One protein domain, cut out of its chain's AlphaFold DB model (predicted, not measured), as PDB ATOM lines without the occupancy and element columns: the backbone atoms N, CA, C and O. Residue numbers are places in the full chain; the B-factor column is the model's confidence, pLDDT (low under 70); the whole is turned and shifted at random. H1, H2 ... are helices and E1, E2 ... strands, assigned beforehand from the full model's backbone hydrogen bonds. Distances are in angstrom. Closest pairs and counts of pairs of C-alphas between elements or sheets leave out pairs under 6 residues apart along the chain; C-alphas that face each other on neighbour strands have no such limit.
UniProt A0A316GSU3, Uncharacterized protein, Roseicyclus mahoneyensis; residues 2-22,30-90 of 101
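This is residues 2 to 22 and 30 to 90 of the 101 residues of an uncharacterized protein of Roseicyclus mahoneyensis (UniProt A0A316GSU3). Two long helices, H1 and H2, lie side by side in one part of a rod, and H2 leads into a small antiparallel meander, E1 E2 E3, each strand pairing with the one before, at the far end. Short H3 folds back toward H2. The printed part has 82 residues, mixed helices and strands in the order H1 H2 E1 E2 E3 H3; it is only just loose, close to extended (radius of gyration of the C-alphas 17.6 A), spanning 62 by 22 by 16 A.

H1, residues 2 to 20, touches H2, residues 30 to 57, opposite ways at a shallow tilt of 30 degrees; their closest C-alphas, Thr 11 and Gly 41, are 4.4 A apart. H2 only grazes the sheet, with residues 50 to 57. E1, residues 59 to 63, and E2, residues 66 to 72, form a hairpin, N 61 and O 68 at 2.8 A, within hydrogen-bond range. E2 and E3, residues 78 to 81, form another, N 71 and O 79 at 3.0 A. H3, residues 86 to 90, is close to H2 but not clearly touching; their closest C-alphas, Gln 51 and Trp 89, are 6.9 A apart. Every O i to N i+4 pair is within range in H1 and H3, 22 of 24 in H2.

H1 measures 26.7 A from C-alpha 2 (211.638, 257.640, 229.735); H2 measures 41.2 A, E2 19.8 A. H3 ends at C-alpha 90 (225.027, 254.045, 228.637).

Residues 23 to 29 are not printed; C-alphas 22 and 30 are 11.5 A apart. Residue 90 is under pLDDT 70.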
ATOM      1  N   GLY A   2     212.324 257.510 231.035       79.81
ATOM      2  CA  GLY A   2     211.638 257.640 229.735       79.81
ATOM      3  C   GLY A   2     211.875 256.488 228.744       79.81
ATOM      4  O   GLY A   2     210.914 255.990 228.176       79.81
ATOM      5  N   GLN A   3     213.114 255.994 228.609       80.50
ATOM      6  CA  GLN A   3     213.440 254.855 227.730       80.50
ATOM      7  C   GLN A   3     212.694 253.564 228.105       80.50
ATOM      8  O   GLN A   3     212.155 252.895 227.232       80.50
ATOM      9  N   LEU A   4     212.581 253.249 229.403       78.75
ATOM     10  CA  LEU A   4     211.836 252.076 229.871       78.75
ATOM     11  C   LEU A   4     210.338 252.195 229.557       78.75
ATOM     12  O   LEU A   4     209.732 251.230 229.109       78.75
ATOM     13  N   ILE A   5     209.750 253.377 229.769       84.88
ATOM     14  CA  ILE A   5     208.336 253.630 229.459       84.88
ATOM     15  C   ILE A   5     208.099 253.499 227.954       84.88
ATOM     16  O   ILE A   5     207.168 252.816 227.542       84.88
ATOM     17  N   PHE A   6     208.964 254.100 227.134       86.50
ATOM     18  CA  PHE A   6     208.894 253.976 225.682       86.50
ATOM     19  C   PHE A   6     208.996 252.515 225.232       86.50
ATOM     20  O   PHE A   6     208.143 252.063 224.475       86.50
ATOM     21  N   ALA A   7     209.976 251.760 225.735       83.00
ATOM     22  CA  ALA A   7     210.158 250.355 225.380       83.00
ATOM     23  C   ALA A   7     208.942 249.499 225.771       83.00
ATOM     24  O   ALA A   7     208.481 248.683 224.972       83.00
ATOM     25  N   LEU A   8     208.362 249.734 226.954       84.75
ATOM     26  CA  LEU A   8     207.138 249.059 227.394       84.75
ATOM     27  C   LEU A   8     205.945 249.384 226.488       84.75
ATOM     28  O   LEU A   8     205.244 248.469 226.060       84.75
ATOM     29  N   LEU A   9     205.730 250.664 226.171       88.88
ATOM     30  CA  LEU A   9     204.642 251.104 225.290       88.88
ATOM     31  C   LEU A   9     204.809 250.553 223.871       88.88
ATOM     32  O   LEU A   9     203.850 250.048 223.294       88.88
ATOM     33  N   TRP A  10     206.027 250.603 223.333       88.00
ATOM     34  CA  TRP A  10     206.375 250.037 222.035       88.00
ATOM     35  C   TRP A  10     206.103 248.533 221.988       88.00
ATOM     36  O   TRP A  10     205.445 248.050 221.071       88.00
ATOM     37  N   THR A  11     206.548 247.794 223.006       86.75
ATOM     38  CA  THR A  11     206.347 246.341 223.091       86.75
ATOM     39  C   THR A  11     204.871 245.992 223.209       86.75
ATOM     40  O   THR A  11     204.397 245.102 222.509       86.75
ATOM     41  N   ALA A  12     204.124 246.714 224.047       88.75
ATOM     42  CA  ALA A  12     202.686 246.523 224.184       88.75
ATOM     43  C   ALA A  12     201.961 246.779 222.856       88.75
ATOM     44  O   ALA A  12     201.143 245.963 222.438       88.75
ATOM     45  N   MET A  13     202.304 247.864 222.157       89.44
ATOM     46  CA  MET A  13     201.738 248.183 220.847       89.44
ATOM     47  C   MET A  13     202.078 247.111 219.804       89.44
ATOM     48  O   MET A  13     201.193 246.653 219.086       89.44
ATOM     49  N   ALA A  14     203.334 246.662 219.744       86.56
ATOM     50  CA  ALA A  14     203.772 245.626 218.812       86.56
ATOM     51  C   ALA A  14     203.060 244.285 219.060       86.56
ATOM     52  O   ALA A  14     202.661 243.613 218.112       86.56
ATOM     53  N   LEU A  15     202.845 243.913 220.327       86.25
ATOM     54  CA  LEU A  15     202.087 242.715 220.691       86.25
ATOM     55  C   LEU A  15     200.600 242.842 220.346       86.25
ATOM     56  O   LEU A  15     200.019 241.889 219.835       86.25
ATOM     57  N   LEU A  16     199.989 244.010 220.573       87.31
ATOM     58  CA  LEU A  16     198.605 244.270 220.167       87.31
ATOM     59  C   LEU A  16     198.445 244.162 218.648       87.31
ATOM     60  O   LEU A  16     197.527 243.500 218.174       87.31
ATOM     61  N   LEU A  17     199.365 244.750 217.884       83.19
ATOM     62  CA  LEU A  17     199.373 244.647 216.426       83.19
ATOM     63  C   LEU A  17     199.583 243.207 215.951       83.19
ATOM     64  O   LEU A  17     198.937 242.791 214.997       83.19
ATOM     65  N   LEU A  18     200.427 242.424 216.623       82.31
ATOM     66  CA  LEU A  18     200.600 241.008 216.306       82.31
ATOM     67  C   LEU A  18     199.306 240.212 216.569       82.31
ATOM     68  O   LEU A  18     198.902 239.398 215.745       82.31
ATOM     69  N   PHE A  19     198.636 240.464 217.695       83.06
ATOM     70  CA  PHE A  19     197.459 239.698 218.116       83.06
ATOM     71  C   PHE A  19     196.183 240.072 217.343       83.06
ATOM     72  O   PHE A  19     195.359 239.206 217.059       83.06
ATOM     73  N   PHE A  20     196.022 241.348 216.980       83.94
ATOM     74  CA  PHE A  20     194.825 241.866 216.304       83.94
ATOM     75  C   PHE A  20     195.021 242.158 214.808       83.94
ATOM     76  O   PHE A  20     194.040 242.358 214.098       83.94
ATOM     77  N   GLY A  21     196.260 242.181 214.308       74.94
ATOM     78  CA  GLY A  21     196.589 242.629 212.949       74.94
ATOM     79  C   GLY A  21     196.311 241.631 211.827       74.94
ATOM     80  O   GLY A  21     196.561 241.959 210.674       74.94
ATOM     81  N   GLY A  22     195.801 240.430 212.124       75.38
ATOM     82  CA  GLY A  22     195.419 239.460 211.092       75.38
ATOM     83  C   GLY A  22     196.596 239.020 210.214       75.38
ATOM     84  O   GLY A  22     196.546 239.150 208.997       75.38
ATOM     85  N   GLU A  30     206.152 240.919 204.951       86.25
ATOM     86  CA  GLU A  30     205.407 241.730 205.917       86.25
ATOM     87  C   GLU A  30     205.214 240.975 207.231       86.25
ATOM     88  O   GLU A  30     205.416 241.553 208.294       86.25
ATOM     89  N   ARG A  31     204.925 239.667 207.172       84.81
ATOM     90  CA  ARG A  31     204.853 238.802 208.360       84.81
ATOM     91  C   ARG A  31     206.180 238.740 209.107       84.81
ATOM     92  O   ARG A  31     206.196 238.833 210.335       84.81
ATOM     93  N   ALA A  32     207.291 238.591 208.382       86.56
ATOM     94  CA  ALA A  32     208.620 238.556 208.984       86.56
ATOM     95  C   ALA A  32     208.913 239.869 209.723       86.56
ATOM     96  O   ALA A  32     209.279 239.851 210.897       86.56
ATOM     97  N   ILE A  33     208.649 241.004 209.072       85.69
ATOM     98  CA  ILE A  33     208.788 242.336 209.664       85.69
ATOM     99  C   ILE A  33     207.893 242.471 210.907       85.69
ATOM    100  O   ILE A  33     208.392 242.802 211.981       85.69
ATOM    101  N   PHE A  34     206.604 242.129 210.799       84.25
ATOM    102  CA  PHE A  34     205.639 242.170 211.906       84.25
ATOM    103  C   PHE A  34     206.064 241.339 213.116       84.25
ATOM    104  O   PHE A  34     205.740 241.696 214.244       84.25
ATOM    105  N   THR A  35     206.801 240.253 212.897       84.19
ATOM    106  CA  THR A  35     207.296 239.382 213.969       84.19
ATOM    107  C   THR A  35     208.573 239.938 214.613       84.19
ATOM    108  O   THR A  35     208.780 239.781 215.813       84.19
ATOM    109  N   ILE A  36     209.416 240.643 213.854       88.12
ATOM    110  CA  ILE A  36     210.649 241.264 214.366       88.12
ATOM    111  C   ILE A  36     210.340 242.432 215.314       88.12
ATOM    112  O   ILE A  36     211.047 242.617 216.308       88.12
ATOM    113  N   PHE A  37     209.276 243.196 215.056       85.62
ATOM    114  CA  PHE A  37     208.853 244.332 215.888       85.62
ATOM    115  C   PHE A  37     208.637 244.001 217.382       85.62
ATOM    116  O   PHE A  37     209.225 244.676 218.233       85.62
ATOM    117  N   PRO A  38     207.842 242.982 217.761       86.19
ATOM    118  CA  PRO A  38     207.683 242.615 219.165       86.19
ATOM    119  C   PRO A  38     208.963 242.020 219.756       86.19
ATOM    120  O   PRO A  38     209.262 242.291 220.915       86.19
ATOM    121  N   ILE A  39     209.759 241.278 218.976       89.00
ATOM    122  CA  ILE A  39     211.046 240.730 219.440       89.00
ATOM    123  C   ILE A  39     212.002 241.864 219.827       89.00
ATOM    124  O   ILE A  39     212.564 241.864 220.924       89.00
ATOM    125  N   THR A  40     212.149 242.862 218.956       88.62
ATOM    126  CA  THR A  40     212.971 244.051 219.230       88.62
ATOM    127  C   THR A  40     212.431 244.858 220.407       88.62
ATOM    128  O   THR A  40     213.211 245.274 221.261       88.62
ATOM    129  N   GLY A  41     211.111 245.007 220.527       85.06
ATOM    130  CA  GLY A  41     210.490 245.630 221.697       85.06
ATOM    131  C   GLY A  41     210.832 244.921 223.012       85.06
ATOM    132  O   GLY A  41     211.268 245.564 223.972       85.06
ATOM    133  N   ILE A  42     210.705 243.592 223.050       88.12
ATOM    134  CA  ILE A  42     211.044 242.780 224.228       88.12
ATOM    135  C   ILE A  42     212.522 242.957 224.593       88.12
ATOM    136  O   ILE A  42     212.834 243.181 225.765       88.12
ATOM    137  N   ALA A  43     213.425 242.913 223.608       88.75
ATOM    138  CA  ALA A  43     214.857 243.106 223.832       88.75
ATOM    139  C   ALA A  43     215.170 244.493 224.423       88.75
ATOM    140  O   ALA A  43     215.868 244.590 225.436       88.75
ATOM    141  N   LEU A  44     214.592 245.559 223.857       87.06
ATOM    142  CA  LEU A  44     214.749 246.931 224.356       87.06
ATOM    143  C   LEU A  44     214.172 247.103 225.764       87.06
ATOM    144  O   LEU A  44     214.774 247.770 226.609       87.06
ATOM    145  N   THR A  45     213.026 246.479 226.039       86.00
ATOM    146  CA  THR A  45     212.394 246.493 227.364       86.00
ATOM    147  C   THR A  45     213.287 245.812 228.388       86.00
ATOM    148  O   THR A  45     213.523 246.364 229.463       86.00
ATOM    149  N   TRP A  46     213.827 244.640 228.052       87.75
ATOM    150  CA  TRP A  46     214.724 243.898 228.927       87.75
ATOM    151  C   TRP A  46     216.015 244.673 229.214       87.75
ATOM    152  O   TRP A  46     216.397 244.806 230.380       87.75
ATOM    153  N   ALA A  47     216.644 245.251 228.186       87.00
ATOM    154  CA  ALA A  47     217.845 246.072 228.337       87.00
ATOM    155  C   ALA A  47     217.584 247.307 229.219       87.00
ATOM    156  O   ALA A  47     218.284 247.528 230.213       87.00
ATOM    157  N   SER A  48     216.507 248.043 228.931       85.88
ATOM    158  CA  SER A  48     216.094 249.221 229.704       85.88
ATOM    159  C   SER A  48     215.777 248.867 231.159       85.88
ATOM    160  O   SER A  48     216.113 249.611 232.084       85.88
ATOM    161  N   TRP A  49     215.133 247.719 231.391       86.50
ATOM    162  CA  TRP A  49     214.793 247.256 232.733       86.50
ATOM    163  C   TRP A  49     216.038 246.850 233.526       86.50
ATOM    164  O   TRP A  49     216.173 247.230 234.694       86.50
ATOM    165  N   ARG A  50     216.984 246.151 232.888       88.38
ATOM    166  CA  ARG A  50     218.287 245.804 233.475       88.38
ATOM    167  C   ARG A  50     219.040 247.054 233.921       88.38
ATOM    168  O   ARG A  50     219.458 247.141 235.075       88.38
ATOM    169  N   GLN A  51     219.167 248.039 233.036       87.50
ATOM    170  CA  GLN A  51     219.844 249.303 233.324       87.50
ATOM    171  C   GLN A  51     219.143 250.069 234.454       87.50
ATOM    172  O   GLN A  51     219.794 250.560 235.377       87.50
ATOM    173  N   PHE A  52     217.807 250.112 234.444       87.12
ATOM    174  CA  PHE A  52     217.025 250.724 235.517       87.12
ATOM    175  C   PHE A  52     217.298 250.070 236.879       87.12
ATOM    176  O   PHE A  52     217.516 250.777 237.865       87.12
ATOM    177  N   ARG A  53     217.331 248.734 236.948       88.44
ATOM    178  CA  ARG A  53     217.600 247.999 238.195       88.44
ATOM    179  C   ARG A  53     219.016 248.247 238.716       88.44
ATOM    180  O   ARG A  53     219.188 248.507 239.909       88.44
ATOM    181  N   ARG A  54     220.012 248.224 237.828       89.56
ATOM    182  CA  ARG A  54     221.407 248.527 238.174       89.56
ATOM    183  C   ARG A  54     221.542 249.945 238.726       89.56
ATOM    184  O   ARG A  54     222.042 250.122 239.828       89.56
ATOM    185  N   ARG A  55     220.982 250.946 238.039       88.94
ATOM    186  CA  ARG A  55     220.982 252.348 238.500       88.94
ATOM    187  C   ARG A  55     220.276 252.533 239.843       88.94
ATOM    188  O   ARG A  55     220.728 253.326 240.656       88.94
ATOM    189  N   ARG A  56     219.177 251.810 240.083       89.88
ATOM    190  CA  ARG A  56     218.410 251.905 241.334       89.88
ATOM    191  C   ARG A  56     219.125 251.271 242.530       89.88
ATOM    192  O   ARG A  56     218.909 251.708 243.652       89.88
ATOM    193  N   SER A  57     219.924 250.233 242.295       92.69
ATOM    194  CA  SER A  57     220.702 249.548 243.338       92.69
ATOM    195  C   SER A  57     222.115 250.102 243.511       92.69
ATOM    196  O   SER A  57     222.795 249.723 244.460       92.69
ATOM    197  N   LEU A  58     222.550 250.985 242.608       93.19
ATOM    198  CA  LEU A  58     223.880 251.567 242.628       93.19
ATOM    199  C   LEU A  58     224.085 252.405 243.892       93.19
ATOM    200  O   LEU A  58     223.393 253.398 244.123       93.19
ATOM    201  N   ARG A  59     225.093 252.024 244.667       93.31
ATOM    202  CA  ARG A  59     225.581 252.740 245.842       93.31
ATOM    203  C   ARG A  59     227.091 252.922 245.744       93.31
ATOM    204  O   ARG A  59     227.768 252.169 245.048       93.31
ATOM    205  N   VAL A  60     227.606 253.936 246.430       93.62
ATOM    206  CA  VAL A  60     229.046 254.199 246.521       93.62
ATOM    207  C   VAL A  60     229.487 253.891 247.941       93.62
ATOM    208  O   VAL A  60     228.912 254.409 248.897       93.62
ATOM    209  N   GLU A  61     230.490 253.035 248.071       93.81
ATOM    210  CA  GLU A  61     231.111 252.661 249.337       93.81
ATOM    211  C   GLU A  61     232.552 253.176 249.364       93.81
ATOM    212  O   GLU A  61     233.250 253.132 248.353       93.81
ATOM    213  N   THR A  62     233.018 253.652 250.518       92.75
ATOM    214  CA  THR A  62     234.422 254.047 250.695       92.75
ATOM    215  C   THR A  62     235.145 252.955 251.466       92.75
ATOM    216  O   THR A  62     234.860 252.732 252.641       92.75
ATOM    217  N   VAL A  63     236.101 252.291 250.819       88.75
ATOM    218  CA  VAL A  63     236.898 251.216 251.420       88.75
ATOM    219  C   VAL A  63     238.367 251.613 251.345       88.75
ATOM    220  O   VAL A  63     238.909 251.804 250.262       88.75
ATOM    221  N   GLY A  64     239.009 251.797 252.502       84.56
ATOM    222  CA  GLY A  64     240.435 252.149 252.562       84.56
ATOM    223  C   GLY A  64     240.794 253.481 251.886       84.56
ATOM    224  O   GLY A  64     241.901 253.628 251.389       84.56
ATOM    225  N   GLY A  65     239.856 254.434 251.832       89.75
ATOM    226  CA  GLY A  65     240.052 255.733 251.174       89.75
ATOM    227  C   GLY A  65     239.772 255.745 249.667       89.75
ATOM    228  O   GLY A  65     239.878 256.801 249.051       89.75
ATOM    229  N   VAL A  66     239.371 254.612 249.081       89.31
ATOM    230  CA  VAL A  66     238.990 254.501 247.666       89.31
ATOM    231  C   VAL A  66     237.474 254.357 247.546       89.31
ATOM    232  O   VAL A  66     236.854 253.612 248.307       89.31
ATOM    233  N   SER A  67     236.870 255.067 246.591       92.25
ATOM    234  CA  SER A  67     235.452 254.920 246.254       92.25
ATOM    235  C   SER A  67     235.228 253.683 245.384       92.25
ATOM    236  O   SER A  67     235.861 253.518 244.344       92.25
ATOM    237  N   VAL A  68     234.309 252.821 245.807       92.81
ATOM    238  CA  VAL A  68     233.891 251.609 245.102       92.81
ATOM    239  C   VAL A  68     232.404 251.720 244.788       92.81
ATOM    240  O   VAL A  68     231.579 251.978 245.664       92.81
ATOM    241  N   TYR A  69     232.053 251.512 243.528       92.56
ATOM    242  CA  TYR A  69     230.685 251.480 243.037       92.56
ATOM    243  C   TYR A  69     230.145 250.062 243.172       92.56
ATOM    244  O   TYR A  69     230.716 249.130 242.610       92.56
ATOM    245  N   VAL A  70     229.047 249.894 243.904       92.69
ATOM    246  CA  VAL A  70     228.412 248.595 244.153       92.69
ATOM    247  C   VAL A  70     226.992 248.616 243.606       92.69
ATOM    248  O   VAL A  70     226.240 249.546 243.882       92.69
ATOM    249  N   TRP A  71     226.605 247.603 242.835       94.94
ATOM    250  CA  TRP A  71     225.236 247.450 242.327       94.94
ATOM    251  C   TRP A  71     224.800 245.989 242.348       94.94
ATOM    252  O   TRP A  71     225.620 245.083 242.484       94.94
ATOM    253  N   ILE A  72     223.496 245.762 242.198       92.31
ATOM    254  CA  ILE A  72     222.900 244.426 242.176       92.31
ATOM    255  C   ILE A  72     222.530 244.062 240.735       92.31
ATOM    256  O   ILE A  72     221.846 244.822 240.040       92.31
ATOM    257  N   GLU A  73     222.970 242.890 240.284       90.56
ATOM    258  CA  GLU A  73     222.612 242.324 238.982       90.56
ATOM    259  C   GLU A  73     221.209 241.703 238.967       90.56
ATOM    260  O   GLU A  73     220.501 241.619 239.975       90.56
ATOM    261  N   MET A  74     220.764 241.272 237.783       85.62
ATOM    262  CA  MET A  74     219.441 240.662 237.623       85.62
ATOM    263  C   MET A  74     219.263 239.373 238.438       85.62
ATOM    264  O   MET A  74     218.163 239.117 238.933       85.62
ATOM    265  N   ASP A  75     220.339 238.609 238.612       88.81
ATOM    266  CA  ASP A  75     220.402 237.385 239.419       88.81
ATOM    267  C   ASP A  75     220.448 237.654 240.937       88.81
ATOM    268  O   ASP A  75     220.372 236.722 241.731       88.81
ATOM    269  N   GLY A  76     220.529 238.923 241.353       87.44
ATOM    270  CA  GLY A  76     220.634 239.316 242.756       87.44
ATOM    271  C   GLY A  76     222.065 239.360 243.291       87.44
ATOM    272  O   GLY A  76     222.248 239.713 244.454       87.44
ATOM    273  N   THR A  77     223.075 239.052 242.474       91.69
ATOM    274  CA  THR A  77     224.479 239.137 242.889       91.69
ATOM    275  C   THR A  77     224.938 240.587 243.014       91.69
ATOM    276  O   THR A  77     224.547 241.452 242.227       91.69
ATOM    277  N   GLU A  78     225.783 240.861 244.010       93.06
ATOM    278  CA  GLU A  78     226.469 242.148 244.118       93.06
ATOM    279  C   GLU A  78     227.673 242.181 243.170       93.06
ATOM    280  O   GLU A  78     228.510 241.277 243.153       93.06
ATOM    281  N   ARG A  79     227.784 243.262 242.403       91.44
ATOM    282  CA  ARG A  79     228.937 243.582 241.564       91.44
ATOM    283  C   ARG A  79     229.590 244.858 242.061       91.44
ATOM    284  O   ARG A  79     228.924 245.720 242.631       91.44
ATOM    285  N   ARG A  80     230.904 244.947 241.863       92.19
ATOM    286  CA  ARG A  80     231.735 246.052 242.339       92.19
ATOM    287  C   ARG A  80     232.645 246.541 241.219       92.19
ATOM    288  O   ARG A  80     233.182 245.721 240.482       92.19
ATOM    289  N   ALA A  81     232.842 247.851 241.131       89.38
ATOM    290  CA  ALA A  81     233.822 248.475 240.249       89.38
ATOM    291  C   ALA A  81     234.481 249.673 240.937       89.38
ATOM    292  O   ALA A  81     233.867 250.350 241.758       89.38
ATOM    293  N   THR A  82     235.740 249.938 240.602       87.31
ATOM    294  CA  THR A  82     236.488 251.121 241.065       87.31
ATOM    295  C   THR A  82     236.275 252.341 240.165       87.31
ATOM    296  O   THR A  82     236.484 253.469 240.602       87.31
ATOM    297  N   LYS A  83     235.826 252.127 238.923       87.81
ATOM    298  CA  LYS A  83     235.393 253.160 237.973       87.81
ATOM    299  C   LYS A  83     233.865 253.270 237.994       87.81
ATOM    300  O   LYS A  83     233.198 252.265 238.238       87.81
ATOM    301  N   ASP A  84     233.323 254.463 237.728       87.19
ATOM    302  CA  ASP A  84     231.876 254.650 237.568       87.19
ATOM    303  C   ASP A  84     231.369 253.780 236.399       87.19
ATOM    304  O   ASP A  84     231.769 254.005 235.254       87.19
ATOM    305  N   PRO A  85     230.516 252.773 236.659       84.69
ATOM    306  CA  PRO A  85     230.059 251.842 235.633       84.69
ATOM    307  C   PRO A  85     228.948 252.431 234.747       84.69
ATOM    308  O   PRO A  85     228.497 251.765 233.817       84.69
ATOM    309  N   ARG A  86     228.453 253.645 235.043       83.50
ATOM    310  CA  ARG A  86     227.370 254.282 234.278       83.50
ATOM    311  C   ARG A  86     227.765 254.548 232.829       83.50
ATOM    312  O   ARG A  86     226.926 254.350 231.958       83.50
ATOM    313  N   ASP A  87     229.019 254.918 232.583       78.00
ATOM    314  CA  ASP A  87     229.529 255.182 231.232       78.00
ATOM    315  C   ASP A  87     229.442 253.927 230.351       78.00
ATOM    316  O   ASP A  87     228.988 253.985 229.210       78.00
ATOM    317  N   ASP A  88     229.779 252.766 230.914       76.88
ATOM    318  CA  ASP A  88     229.761 251.490 230.193       76.88
ATOM    319  C   ASP A  88     228.329 250.941 230.023       76.88
ATOM    320  O   ASP A  88     228.064 250.119 229.148       76.88
ATOM    321  N   TRP A  89     227.377 251.367 230.863       78.81
ATOM    322  CA  TRP A  89     225.963 250.982 230.738       78.81
ATOM    323  C   TRP A  89     225.187 251.836 229.744       78.81
ATOM    324  O   TRP A  89     224.139 251.397 229.270       78.81
ATOM    325  N   ASP A  90     225.662 253.054 229.505       63.78
ATOM    326  CA  ASP A  90     225.027 254.045 228.637       63.78
ATOM    327  C   ASP A  90     225.654 254.059 227.236       63.78
ATOM    328  O   ASP A  90     225.107 254.672 226.324       63.78
TER     329      ASP A  90